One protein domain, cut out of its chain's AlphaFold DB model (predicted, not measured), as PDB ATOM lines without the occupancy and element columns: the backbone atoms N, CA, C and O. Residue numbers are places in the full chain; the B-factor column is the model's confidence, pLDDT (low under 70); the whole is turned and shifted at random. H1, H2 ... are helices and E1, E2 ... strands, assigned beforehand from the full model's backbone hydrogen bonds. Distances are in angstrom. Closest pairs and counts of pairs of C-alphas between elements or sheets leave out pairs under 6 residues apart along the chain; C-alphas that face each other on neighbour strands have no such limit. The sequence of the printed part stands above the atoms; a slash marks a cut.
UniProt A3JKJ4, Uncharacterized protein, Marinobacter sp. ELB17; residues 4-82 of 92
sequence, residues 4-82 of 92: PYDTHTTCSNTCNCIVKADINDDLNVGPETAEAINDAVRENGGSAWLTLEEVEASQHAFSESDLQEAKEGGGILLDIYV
ATOM      1  N   PRO A   4     -18.407 -54.886  15.144       71.00
ATOM      2  CA  PRO A   4     -17.086 -55.329  14.715       71.00
ATOM      3  C   PRO A   4     -16.999 -55.342  13.187       71.00
ATOM      4  O   PRO A   4     -17.920 -55.813  12.511       71.00
ATOM      5  N   TYR A   5     -15.923 -54.781  12.659       65.31
ATOM      6  CA  TYR A   5     -15.683 -54.586  11.244       65.31
ATOM      7  C   TYR A   5     -14.366 -55.252  10.857       65.31
ATOM      8  O   TYR A   5     -13.290 -54.845  11.295       65.31
ATOM      9  N   ASP A   6     -14.494 -56.248   9.986       65.38
ATOM     10  CA  ASP A   6     -13.382 -56.968   9.387       65.38
ATOM     11  C   ASP A   6     -13.097 -56.423   7.986       65.38
ATOM     12  O   ASP A   6     -13.978 -56.363   7.121       65.38
ATOM     13  N   THR A   7     -11.843 -56.060   7.734       59.66
ATOM     14  CA  THR A   7     -11.389 -55.613   6.417       59.66
ATOM     15  C   THR A   7     -10.735 -56.755   5.647       59.66
ATOM     16  O   THR A   7      -9.751 -57.350   6.089       59.66
ATOM     17  N   HIS A   8     -11.220 -57.018   4.430       57.06
ATOM     18  CA  HIS A   8     -10.615 -57.985   3.515       57.06
ATOM     19  C   HIS A   8     -10.571 -57.435   2.089       57.06
ATOM     20  O   HIS A   8     -11.589 -56.988   1.563       57.06
ATOM     21  N   THR A   9      -9.416 -57.538   1.428       51.62
ATOM     22  CA  THR A   9      -9.295 -57.258  -0.009       51.62
ATOM     23  C   THR A   9      -8.646 -58.412  -0.754       51.62
ATOM     24  O   THR A   9      -7.775 -59.108  -0.226       51.62
ATOM     25  N   THR A  10      -9.106 -58.639  -1.982       49.03
ATOM     26  CA  THR A  10      -8.570 -59.642  -2.898       49.03
ATOM     27  C   THR A  10      -7.667 -58.964  -3.922       49.03
ATOM     28  O   THR A  10      -8.109 -58.134  -4.714       49.03
ATOM     29  N   CYS A  11      -6.388 -59.346  -3.950       51.78
ATOM     30  CA  CYS A  11      -5.493 -58.953  -5.035       51.78
ATOM     31  C   CYS A  11      -6.017 -59.510  -6.370       51.78
ATOM     32  O   CYS A  11      -6.151 -60.722  -6.555       51.78
ATOM     33  N   SER A  12      -6.303 -58.625  -7.324       48.34
ATOM     34  CA  SER A  12      -6.817 -58.997  -8.643       48.34
ATOM     35  C   SER A  12      -5.670 -59.456  -9.548       48.34
ATOM     36  O   SER A  12      -5.155 -58.667 -10.330       48.34
ATOM     37  N   ASN A  13      -5.203 -60.699  -9.368       45.19
ATOM     38  CA  ASN A  13      -4.535 -61.541 -10.376       45.19
ATOM     39  C   ASN A  13      -4.066 -62.858  -9.733       45.19
ATOM     40  O   ASN A  13      -2.990 -62.912  -9.152       45.19
ATOM     41  N   THR A  14      -4.855 -63.931  -9.878       45.69
ATOM     42  CA  THR A  14      -4.489 -65.367  -9.711       45.69
ATOM     43  C   THR A  14      -3.828 -65.864  -8.412       45.69
ATOM     44  O   THR A  14      -3.815 -67.072  -8.190       45.69
ATOM     45  N   CYS A  15      -3.367 -64.999  -7.517       46.81
ATOM     46  CA  CYS A  15      -2.948 -65.326  -6.165       46.81
ATOM     47  C   CYS A  15      -4.031 -64.814  -5.216       46.81
ATOM     48  O   CYS A  15      -4.285 -63.611  -5.159       46.81
ATOM     49  N   ASN A  16      -4.657 -65.705  -4.445       43.56
ATOM     50  CA  ASN A  16      -5.438 -65.309  -3.271       43.56
ATOM     51  C   ASN A  16      -4.473 -64.777  -2.199       43.56
ATOM     52  O   ASN A  16      -4.208 -65.440  -1.199       43.56
ATOM     53  N   CYS A  17      -3.897 -63.601  -2.428       44.19
ATOM     54  CA  CYS A  17      -3.214 -62.861  -1.386       44.19
ATOM     55  C   CYS A  17      -4.306 -62.194  -0.557       44.19
ATOM     56  O   CYS A  17      -4.989 -61.288  -1.035       44.19
ATOM     57  N   ILE A  18      -4.501 -62.690   0.664       45.28
ATOM     58  CA  ILE A  18      -5.242 -61.956   1.684       45.28
ATOM     59  C   ILE A  18      -4.301 -60.839   2.112       45.28
ATOM     60  O   ILE A  18      -3.359 -61.078   2.867       45.28
ATOM     61  N   VAL A  19      -4.518 -59.640   1.583       46.41
ATOM     62  CA  VAL A  19      -3.865 -58.466   2.144       46.41
ATOM     63  C   VAL A  19      -4.681 -58.074   3.361       46.41
ATOM     64  O   VAL A  19      -5.808 -57.593   3.240       46.41
ATOM     65  N   LYS A  20      -4.126 -58.348   4.541       46.69
ATOM     66  CA  LYS A  20      -4.577 -57.676   5.749       46.69
ATOM     67  C   LYS A  20      -4.029 -56.262   5.661       46.69
ATOM     68  O   LYS A  20      -2.811 -56.086   5.641       46.69
ATOM     69  N   ALA A  21      -4.915 -55.275   5.559       53.09
ATOM     70  CA  ALA A  21      -4.544 -53.961   6.052       53.09
ATOM     71  C   ALA A  21      -4.122 -54.161   7.517       53.09
ATOM     72  O   ALA A  21      -4.701 -55.026   8.179       53.09
ATOM     73  N   ASP A  22      -3.103 -53.451   8.001       52.09
ATOM     74  CA  ASP A  22      -2.626 -53.562   9.395       52.09
ATOM     75  C   ASP A  22      -3.619 -52.890  10.364       52.09
ATOM     76  O   ASP A  22      -3.321 -51.990  11.141       52.09
ATOM     77  N   ILE A  23      -4.872 -53.285  10.205       59.50
ATOM     78  CA  ILE A  23      -6.048 -52.898  10.935       59.50
ATOM     79  C   ILE A  23      -6.312 -54.123  11.794       59.50
ATOM     80  O   ILE A  23      -6.668 -55.182  11.276       59.50
ATOM     81  N   ASN A  24      -6.031 -54.005  13.089       56.53
ATOM     82  CA  ASN A  24      -6.268 -55.072  14.058       56.53
ATOM     83  C   ASN A  24      -7.674 -55.671  13.856       56.53
ATOM     84  O   ASN A  24      -8.637 -54.918  13.713       56.53
ATOM     85  N   ASP A  25      -7.760 -57.008  13.824       58.22
ATOM     86  CA  ASP A  25      -8.890 -57.819  13.316       58.22
ATOM     87  C   ASP A  25     -10.235 -57.674  14.091       58.22
ATOM     88  O   ASP A  25     -11.039 -58.586  14.058       58.22
ATOM     89  N   ASP A  26     -10.515 -56.584  14.812       69.81
ATOM     90  CA  ASP A  26     -11.753 -56.429  15.600       69.81
ATOM     91  C   ASP A  26     -12.099 -54.941  15.862       69.81
ATOM     92  O   ASP A  26     -12.433 -54.521  16.977       69.81
ATOM     93  N   LEU A  27     -12.025 -54.087  14.833       81.62
ATOM     94  CA  LEU A  27     -12.423 -52.684  14.988       81.62
ATOM     95  C   LEU A  27     -13.938 -52.544  15.131       81.62
ATOM     96  O   LEU A  27     -14.708 -52.929  14.260       81.62
ATOM     97  N   ASN A  28     -14.384 -51.917  16.208       86.19
ATOM     98  CA  ASN A  28     -15.782 -51.622  16.461       86.19
ATOM     99  C   ASN A  28     -16.104 -50.201  15.979       86.19
ATOM    100  O   ASN A  28     -16.071 -49.243  16.752       86.19
ATOM    101  N   VAL A  29     -16.371 -50.067  14.679       84.50
ATOM    102  CA  VAL A  29     -16.528 -48.774  13.993       84.50
ATOM    103  C   VAL A  29     -17.945 -48.553  13.467       84.50
ATOM    104  O   VAL A  29     -18.749 -49.479  13.318       84.50
ATOM    105  N   GLY A  30     -18.280 -47.288  13.219       85.81
ATOM    106  CA  GLY A  30     -19.510 -46.896  12.548       85.81
ATOM    107  C   GLY A  30     -19.481 -47.206  11.044       85.81
ATOM    108  O   GLY A  30     -18.423 -47.469  10.471       85.81
ATOM    109  N   PRO A  31     -20.644 -47.145  10.368       85.75
ATOM    110  CA  PRO A  31     -20.738 -47.420   8.935       85.75
ATOM    111  C   PRO A  31     -19.942 -46.427   8.073       85.75
ATOM    112  O   PRO A  31     -19.376 -46.840   7.069       85.75
ATOM    113  N   GLU A  32     -19.862 -45.152   8.468       87.88
ATOM    114  CA  GLU A  32     -19.105 -44.124   7.731       87.88
ATOM    115  C   GLU A  32     -17.591 -44.392   7.781       87.88
ATOM    116  O   GLU A  32     -16.916 -44.380   6.754       87.88
ATOM    117  N   THR A  33     -17.060 -44.719   8.962       87.94
ATOM    118  CA  THR A  33     -15.650 -45.092   9.151       87.94
ATOM    119  C   THR A  33     -15.319 -46.398   8.429       87.94
ATOM    120  O   THR A  33     -14.284 -46.497   7.776       87.94
ATOM    121  N   ALA A  34     -16.217 -47.388   8.477       84.62
ATOM    122  CA  ALA A  34     -16.065 -48.633   7.727       84.62
ATOM    123  C   ALA A  34     -16.033 -48.398   6.204       84.62
ATOM    124  O   ALA A  34     -15.263 -49.046   5.496       84.62
ATOM    125  N   GLU A  35     -16.844 -47.474   5.679       85.81
ATOM    126  CA  GLU A  35     -16.807 -47.082   4.264       85.81
ATOM    127  C   GLU A  35     -15.471 -46.421   3.904       85.81
ATOM    128  O   GLU A  35     -14.834 -46.845   2.941       85.81
ATOM    129  N   ALA A  36     -14.980 -45.493   4.732       86.62
ATOM    130  CA  ALA A  36     -13.670 -44.868   4.539       86.62
ATOM    131  C   ALA A  36     -12.521 -45.893   4.551       86.62
ATOM    132  O   ALA A  36     -11.603 -45.804   3.733       86.62
ATOM    133  N   ILE A  37     -12.587 -46.895   5.438       84.00
ATOM    134  CA  ILE A  37     -11.606 -47.984   5.460       84.00
ATOM    135  C   ILE A  37     -11.680 -48.808   4.170       84.00
ATOM    136  O   ILE A  37     -10.651 -49.056   3.543       84.00
ATOM    137  N   ASN A  38     -12.881 -49.201   3.736       80.31
ATOM    138  CA  ASN A  38     -13.063 -49.943   2.486       80.31
ATOM    139  C   ASN A  38     -12.533 -49.171   1.272       80.31
ATOM    140  O   ASN A  38     -11.912 -49.772   0.395       80.31
ATOM    141  N   ASP A  39     -12.767 -47.862   1.204       84.81
ATOM    142  CA  ASP A  39     -12.288 -47.030   0.102       84.81
ATOM    143  C   ASP A  39     -10.761 -46.936   0.096       84.81
ATOM    144  O   ASP A  39     -10.147 -47.227  -0.931       84.81
ATOM    145  N   ALA A  40     -10.132 -46.681   1.247       81.75
ATOM    146  CA  ALA A  40      -8.673 -46.717   1.375       81.75
ATOM    147  C   ALA A  40      -8.100 -48.077   0.944       81.75
ATOM    148  O   ALA A  40      -7.103 -48.169   0.231       81.75
ATOM    149  N   VAL A  41      -8.768 -49.167   1.314       77.38
ATOM    150  CA  VAL A  41      -8.357 -50.516   0.925       77.38
ATOM    151  C   VAL A  41      -8.461 -50.732  -0.589       77.38
ATOM    152  O   VAL A  41      -7.575 -51.343  -1.190       77.38
ATOM    153  N   ARG A  42      -9.516 -50.219  -1.232       76.69
ATOM    154  CA  ARG A  42      -9.708 -50.289  -2.694       76.69
ATOM    155  C   ARG A  42      -8.699 -49.441  -3.459       76.69
ATOM    156  O   ARG A  42      -8.339 -49.799  -4.580       76.69
ATOM    157  N   GLU A  43      -8.251 -48.342  -2.866       79.81
ATOM    158  CA  GLU A  43      -7.237 -47.448  -3.429       79.81
ATOM    159  C   GLU A  43      -5.795 -47.939  -3.191       79.81
ATOM    160  O   GLU A  43      -4.852 -47.332  -3.695       79.81
ATOM    161  N   ASN A  44      -5.617 -49.095  -2.535       74.88
ATOM    162  CA  ASN A  44      -4.329 -49.648  -2.091       74.88
ATOM    163  C   ASN A  44      -3.590 -48.756  -1.082       74.88
ATOM    164  O   ASN A  44      -2.362 -48.717  -1.036       74.88
ATOM    165  N   GLY A  45      -4.342 -48.048  -0.252       76.06
ATOM    166  CA  GLY A  45      -3.824 -47.247   0.839       76.06
ATOM    167  C   GLY A  45      -4.694 -46.028   1.111       76.06
ATOM    168  O   GLY A  45      -5.484 -45.604   0.272       76.06
ATOM    169  N   GLY A  46      -4.536 -45.448   2.293       82.94
ATOM    170  CA  GLY A  46      -5.240 -44.233   2.677       82.94
ATOM    171  C   GLY A  46      -5.256 -44.056   4.183       82.94
ATOM    172  O   GLY A  46      -4.415 -44.600   4.892       82.94
ATOM    173  N   SER A  47      -6.234 -43.306   4.668       85.25
ATOM    174  CA  SER A  47      -6.388 -43.040   6.092       85.25
ATOM    175  C   SER A  47      -7.864 -42.921   6.447       85.25
ATOM    176  O   SER A  47      -8.607 -42.262   5.717       85.25
ATOM    177  N   ALA A  48      -8.277 -43.495   7.573       87.75
ATOM    178  CA  ALA A  48      -9.623 -43.346   8.114       87.75
ATOM    179  C   ALA A  48      -9.565 -42.673   9.485       87.75
ATOM    180  O   ALA A  48      -8.736 -43.017  10.322       87.75
ATOM    181  N   TRP A  49     -10.440 -41.699   9.724       90.00
ATOM    182  CA  TRP A  49     -10.543 -41.066  11.036       90.00
ATOM    183  C   TRP A  49     -11.463 -41.884  11.935       90.00
ATOM    184  O   TRP A  49     -12.621 -42.095  11.584       90.00
ATOM    185  N   LEU A  50     -10.964 -42.300  13.095       89.69
ATOM    186  CA  LEU A  50     -11.764 -42.940  14.130       89.69
ATOM    187  C   LEU A  50     -12.068 -41.919  15.216       89.69
ATOM    188  O   LEU A  50     -11.178 -41.251  15.743       89.69
ATOM    189  N   THR A  51     -13.336 -41.819  15.587       92.12
ATOM    190  CA  THR A  51     -13.769 -41.018  16.731       92.12
ATOM    191  C   THR A  51     -13.300 -41.635  18.047       92.12
ATOM    192  O   THR A  51     -13.048 -42.836  18.135       92.12
ATOM    193  N   LEU A  52     -13.237 -40.828  19.112       91.12
ATOM    194  CA  LEU A  52     -12.916 -41.332  20.450       91.12
ATOM    195  C   LEU A  52     -13.810 -42.515  20.872       91.12
ATOM    196  O   LEU A  52     -13.308 -43.468  21.457       91.12
ATOM    197  N   GLU A  53     -15.106 -42.487  20.543       91.56
ATOM    198  CA  GLU A  53     -16.032 -43.583  20.869       91.56
ATOM    199  C   GLU A  53     -15.629 -44.896  20.177       91.56
ATOM    200  O   GLU A  53     -15.619 -45.952  20.807       91.56
ATOM    201  N   GLU A  54     -15.249 -44.833  18.901       89.88
ATOM    202  CA  GLU A  54     -14.812 -45.998  18.122       89.88
ATOM    203  C   GLU A  54     -13.460 -46.532  18.604       89.88
ATOM    204  O   GLU A  54     -13.265 -47.747  18.686       89.88
ATOM    205  N   VAL A  55     -12.545 -45.636  18.984       88.69
ATOM    206  CA  VAL A  55     -11.253 -46.005  19.574       88.69
ATOM    207  C   VAL A  55     -11.448 -46.683  20.932       88.69
ATOM    208  O   VAL A  55     -10.856 -47.729  21.181       88.69
ATOM    209  N   GLU A  56     -12.311 -46.153  21.802       88.50
ATOM    210  CA  GLU A  56     -12.609 -46.763  23.104       88.50
ATOM    211  C   GLU A  56     -13.325 -48.112  22.958       88.50
ATOM    212  O   GLU A  56     -13.000 -49.074  23.661       88.50
ATOM    213  N   ALA A  57     -14.257 -48.220  22.007       88.06
ATOM    214  CA  ALA A  57     -14.932 -49.475  21.684       88.06
ATOM    215  C   ALA A  57     -13.964 -50.534  21.125       88.06
ATOM    216  O   ALA A  57     -14.196 -51.734  21.293       88.06
ATOM    217  N   SER A  58     -12.865 -50.082  20.524       85.75
ATOM    218  CA  SER A  58     -11.816 -50.903  19.923       85.75
ATOM    219  C   SER A  58     -10.516 -50.862  20.726       85.75
ATOM    220  O   SER A  58      -9.460 -51.157  20.188       85.75
ATOM    221  N   GLN A  59     -10.547 -50.513  22.017       84.88
ATOM    222  CA  GLN A  59      -9.320 -50.215  22.774       84.88
ATOM    223  C   GLN A  59      -8.295 -51.360  22.836       84.88
ATOM    224  O   GLN A  59      -7.123 -51.136  23.108       84.88
ATOM    225  N   HIS A  60      -8.737 -52.594  22.594       82.69
ATOM    226  CA  HIS A  60      -7.890 -53.783  22.517       82.69
ATOM    227  C   HIS A  60      -7.006 -53.813  21.255       82.69
ATOM    228  O   HIS A  60      -6.004 -54.523  21.233       82.69
ATOM    229  N   ALA A  61      -7.382 -53.051  20.226       79.69
ATOM    230  CA  ALA A  61      -6.699 -52.902  18.948       79.69
ATOM    231  C   ALA A  61      -5.671 -51.753  18.940       79.69
ATOM    232  O   ALA A  61      -4.987 -51.560  17.938       79.69
ATOM    233  N   PHE A  62      -5.556 -50.993  20.030       83.44
ATOM    234  CA  PHE A  62      -4.726 -49.793  20.113       83.44
ATOM    235  C   PHE A  62      -3.739 -49.884  21.275       83.44
ATOM    236  O   PHE A  62      -4.018 -50.497  22.307       83.44
ATOM    237  N   SER A  63      -2.568 -49.266  21.119       86.69
ATOM    238  CA  SER A  63      -1.621 -49.135  22.226       86.69
ATOM    239  C   SER A  63      -2.108 -48.091  23.239       86.69
ATOM    240  O   SER A  63      -2.895 -47.207  22.907       86.69
ATOM    241  N   GLU A  64      -1.619 -48.139  24.484       88.38
ATOM    242  CA  GLU A  64      -1.973 -47.117  25.488       88.38
ATOM    243  C   GLU A  64      -1.626 -45.692  25.027       88.38
ATOM    244  O   GLU A  64      -2.344 -44.753  25.371       88.38
ATOM    245  N   SER A  65      -0.568 -45.523  24.223       88.06
ATOM    246  CA  SER A  65      -0.226 -44.235  23.613       88.06
ATOM    247  C   SER A  65      -1.275 -43.769  22.609       88.06
ATOM    248  O   SER A  65      -1.682 -42.615  22.678       88.06
ATOM    249  N   ASP A  66      -1.766 -44.658  21.747       86.69
ATOM    250  CA  ASP A  66      -2.788 -44.314  20.747       86.69
ATOM    251  C   ASP A  66      -4.115 -43.959  21.430       86.69
ATOM    252  O   ASP A  66      -4.803 -43.018  21.042       86.69
ATOM    253  N   LEU A  67      -4.455 -44.670  22.512       88.19
ATOM    254  CA  LEU A  67      -5.630 -44.370  23.333       88.19
ATOM    255  C   LEU A  67      -5.519 -43.010  24.029       88.19
ATOM    256  O   LEU A  67      -6.519 -42.301  24.164       88.19
ATOM    257  N   GLN A  68      -4.326 -42.650  24.503       91.69
ATOM    258  CA  GLN A  68      -4.074 -41.349  25.119       91.69
ATOM    259  C   GLN A  68      -4.163 -40.229  24.076       91.69
ATOM    260  O   GLN A  68      -4.825 -39.221  24.323       91.69
ATOM    261  N   GLU A  69      -3.573 -40.432  22.897       89.81
ATOM    262  CA  GLU A  69      -3.654 -39.495  21.778       89.81
ATOM    263  C   GLU A  69      -5.105 -39.289  21.331       89.81
ATOM    264  O   GLU A  69      -5.561 -38.151  21.222       89.81
ATOM    265  N   ALA A  70      -5.877 -40.370  21.195       90.25
ATOM    266  CA  ALA A  70      -7.288 -40.289  20.843       90.25
ATOM    267  C   ALA A  70      -8.111 -39.502  21.874       90.25
ATOM    268  O   ALA A  70      -9.004 -38.739  21.506       90.25
ATOM    269  N   LYS A  71      -7.806 -39.637  23.172       91.88
ATOM    270  CA  LYS A  71      -8.474 -38.871  24.240       91.88
ATOM    271  C   LYS A  71      -8.139 -37.386  24.197       91.88
ATOM    272  O   LYS A  71      -9.006 -36.564  24.488       91.88
ATOM    273  N   GLU A  72      -6.907 -37.038  23.848       92.88
ATOM    274  CA  GLU A  72      -6.463 -35.646  23.744       92.88
ATOM    275  C   GLU A  72      -6.953 -34.980  22.447       92.88
ATOM    276  O   GLU A  72      -7.315 -33.802  22.461       92.88
ATOM    277  N   GLY A  73      -7.017 -35.739  21.350       88.81
ATOM    278  CA  GLY A  73      -7.422 -35.277  20.019       88.81
ATOM    279  C   GLY A  73      -8.912 -35.429  19.688       88.81
ATOM    280  O   GLY A  73      -9.379 -34.846  18.711       88.81
ATOM    281  N   GLY A  74      -9.677 -36.186  20.482       92.69
ATOM    282  CA  GLY A  74     -11.076 -36.538  20.192       92.69
ATOM    283  C   GLY A  74     -11.245 -37.662  19.158       92.69
ATOM    284  O   GLY A  74     -12.354 -37.887  18.664       92.69
ATOM    285  N   GLY A  75     -10.161 -38.360  18.828       90.12
ATOM    286  CA  GLY A  75     -10.079 -39.409  17.819       90.12
ATOM    287  C   GLY A  75      -8.641 -39.606  17.340       90.12
ATOM    288  O   GLY A  75      -7.746 -38.869  17.752       90.12
ATOM    289  N   ILE A  76      -8.429 -40.593  16.476       89.81
ATOM    290  CA  ILE A  76      -7.127 -40.888  15.870       89.81
ATOM    291  C   ILE A  76      -7.284 -41.114  14.368       89.81
ATOM    292  O   ILE A  76      -8.314 -41.606  13.901       89.81
ATOM    293  N   LEU A  77      -6.253 -40.763  13.605       87.94
ATOM    294  CA  LEU A  77      -6.164 -41.125  12.200       87.94
ATOM    295  C   LEU A  77      -5.525 -42.514  12.086       87.94
ATOM    296  O   LEU A  77      -4.370 -42.699  12.456       87.94
ATOM    297  N   LEU A  78      -6.280 -43.483  11.581       83.81
ATOM    298  CA  LEU A  78      -5.778 -44.810  11.260       83.81
ATOM    299  C   LEU A  78      -5.206 -44.792   9.844       83.81
ATOM    300  O   LEU A  78      -5.958 -44.670   8.875       83.81
ATOM    301  N   ASP A  79      -3.887 -44.925   9.729       81.38
ATOM    302  CA  ASP A  79      -3.224 -45.120   8.444       81.38
ATOM    303  C   ASP A  79      -3.443 -46.553   7.956       81.38
ATOM    304  O   ASP A  79      -3.113 -47.537   8.619       81.38
ATOM    305  N   ILE A  80      -4.012 -46.663   6.765       78.88
ATOM    306  CA  ILE A  80      -4.375 -47.927   6.147       78.88
ATOM    307  C   ILE A  80      -3.332 -48.205   5.090       78.88
ATOM    308  O   ILE A  80      -3.331 -47.614   4.008       78.88
ATOM    309  N   TYR A  81      -2.435 -49.123   5.412       71.12
ATOM    310  CA  TYR A  81      -1.459 -49.615   4.464       71.12
ATOM    311  C   TYR A  81      -1.936 -50.936   3.868       71.12
ATOM    312  O   TYR A  81      -2.075 -51.939   4.570       71.12
ATOM    313  N   VAL A  82      -2.171 -50.933   2.558       71.00
ATOM    314  CA  VAL A  82      -2.350 -52.153   1.772       71.00
ATOM    315  C   VAL A  82      -1.000 -52.429   1.116       71.00
ATOM    316  O   VAL A  82      -0.638 -51.709   0.185       71.00
TER     317      VAL A  82
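What this domain is: This is residues 4 to 82 of the 92 residues of an uncharacterized protein of Marinobacter sp. ELB17 (UniProt A3JKJ4). A two-strand antiparallel ribbon, E2 and E3, has helix H1 packed on it, mostly beside E2, and a hairpin of two helices, H2 and H3, packed at the end where E2 finishes and E3 starts. Before these parts, residues 4 to 26 form a long loop without a named element, folded back on itself, and its turn near Thr 14 makes one end of the long axis while H3 lies at the other. The printed part has 79 residues, with three named helices and three named strands in the order E1, H1, E2, H2, H3, E3, and its class is mixed, helices and strands. It is compact by its radius of gyration of the C-alphas, 12.9 A, and spans 44 by 20 by 18 A.

How they stand to each other: Residues 9 to 10 pair antiparallel with residues 18 to 19. Residues 4 to 5 pair antiparallel with residues 27 to 28 of E1, residues 27 to 29, which pairs with no named strand. H1, residues 31 to 42, and E1 meet only through their link. E2, residues 46 to 51, has its closest C-alpha to H1 at Gly 46, 4.4 A from that of Ala 40. H2, residues 52 to 57, is nearest to E1 at the C-alphas of Glu 54 and Val 29, 5.3 A apart. H3, residues 64 to 73, touches H2 at the C-alphas of Ala 70 and Leu 52, 5.7 A apart, their closest pair. H2 and H3 form a helical hairpin, running opposite ways at a shallow tilt of 33 degrees, only just short of steep. E3, residues 75 to 80, is the antiparallel neighbour of E2, at 156 degrees between their directions, with N 78 and O 48 at 2.8 A and N 46 and O 80 at 3.0 A, within hydrogen-bond range. H1 is apart from H2 and H3. In H1, H2 and H3 every O i to N i+4 pair is within hydrogen-bond range.

Where its parts are: E1 begins at C-alpha 27, (-12.423, -52.684, 14.988), and is 5.8 A long from first to last C-alpha. H1 measures 16.3 A, E2 16.8 A, H2 8.5 A and H3 14.1 A. H3 begins at C-alpha 64, (-1.973, -47.117, 25.488). E3 measures 15.5 A and ends at C-alpha 80, (-4.375, -47.927, 6.147).

The domain as a whole: The two C-alphas farthest apart are those of Thr 14 and Glu 72, at 44.8 A. The printed part has no cut. The link from H2 to H3 is short, and the other links between named elements are tight. The mean pLDDT of the printed part is 76.2, and the model's confidence is low, under 70, in residues 5 to 26.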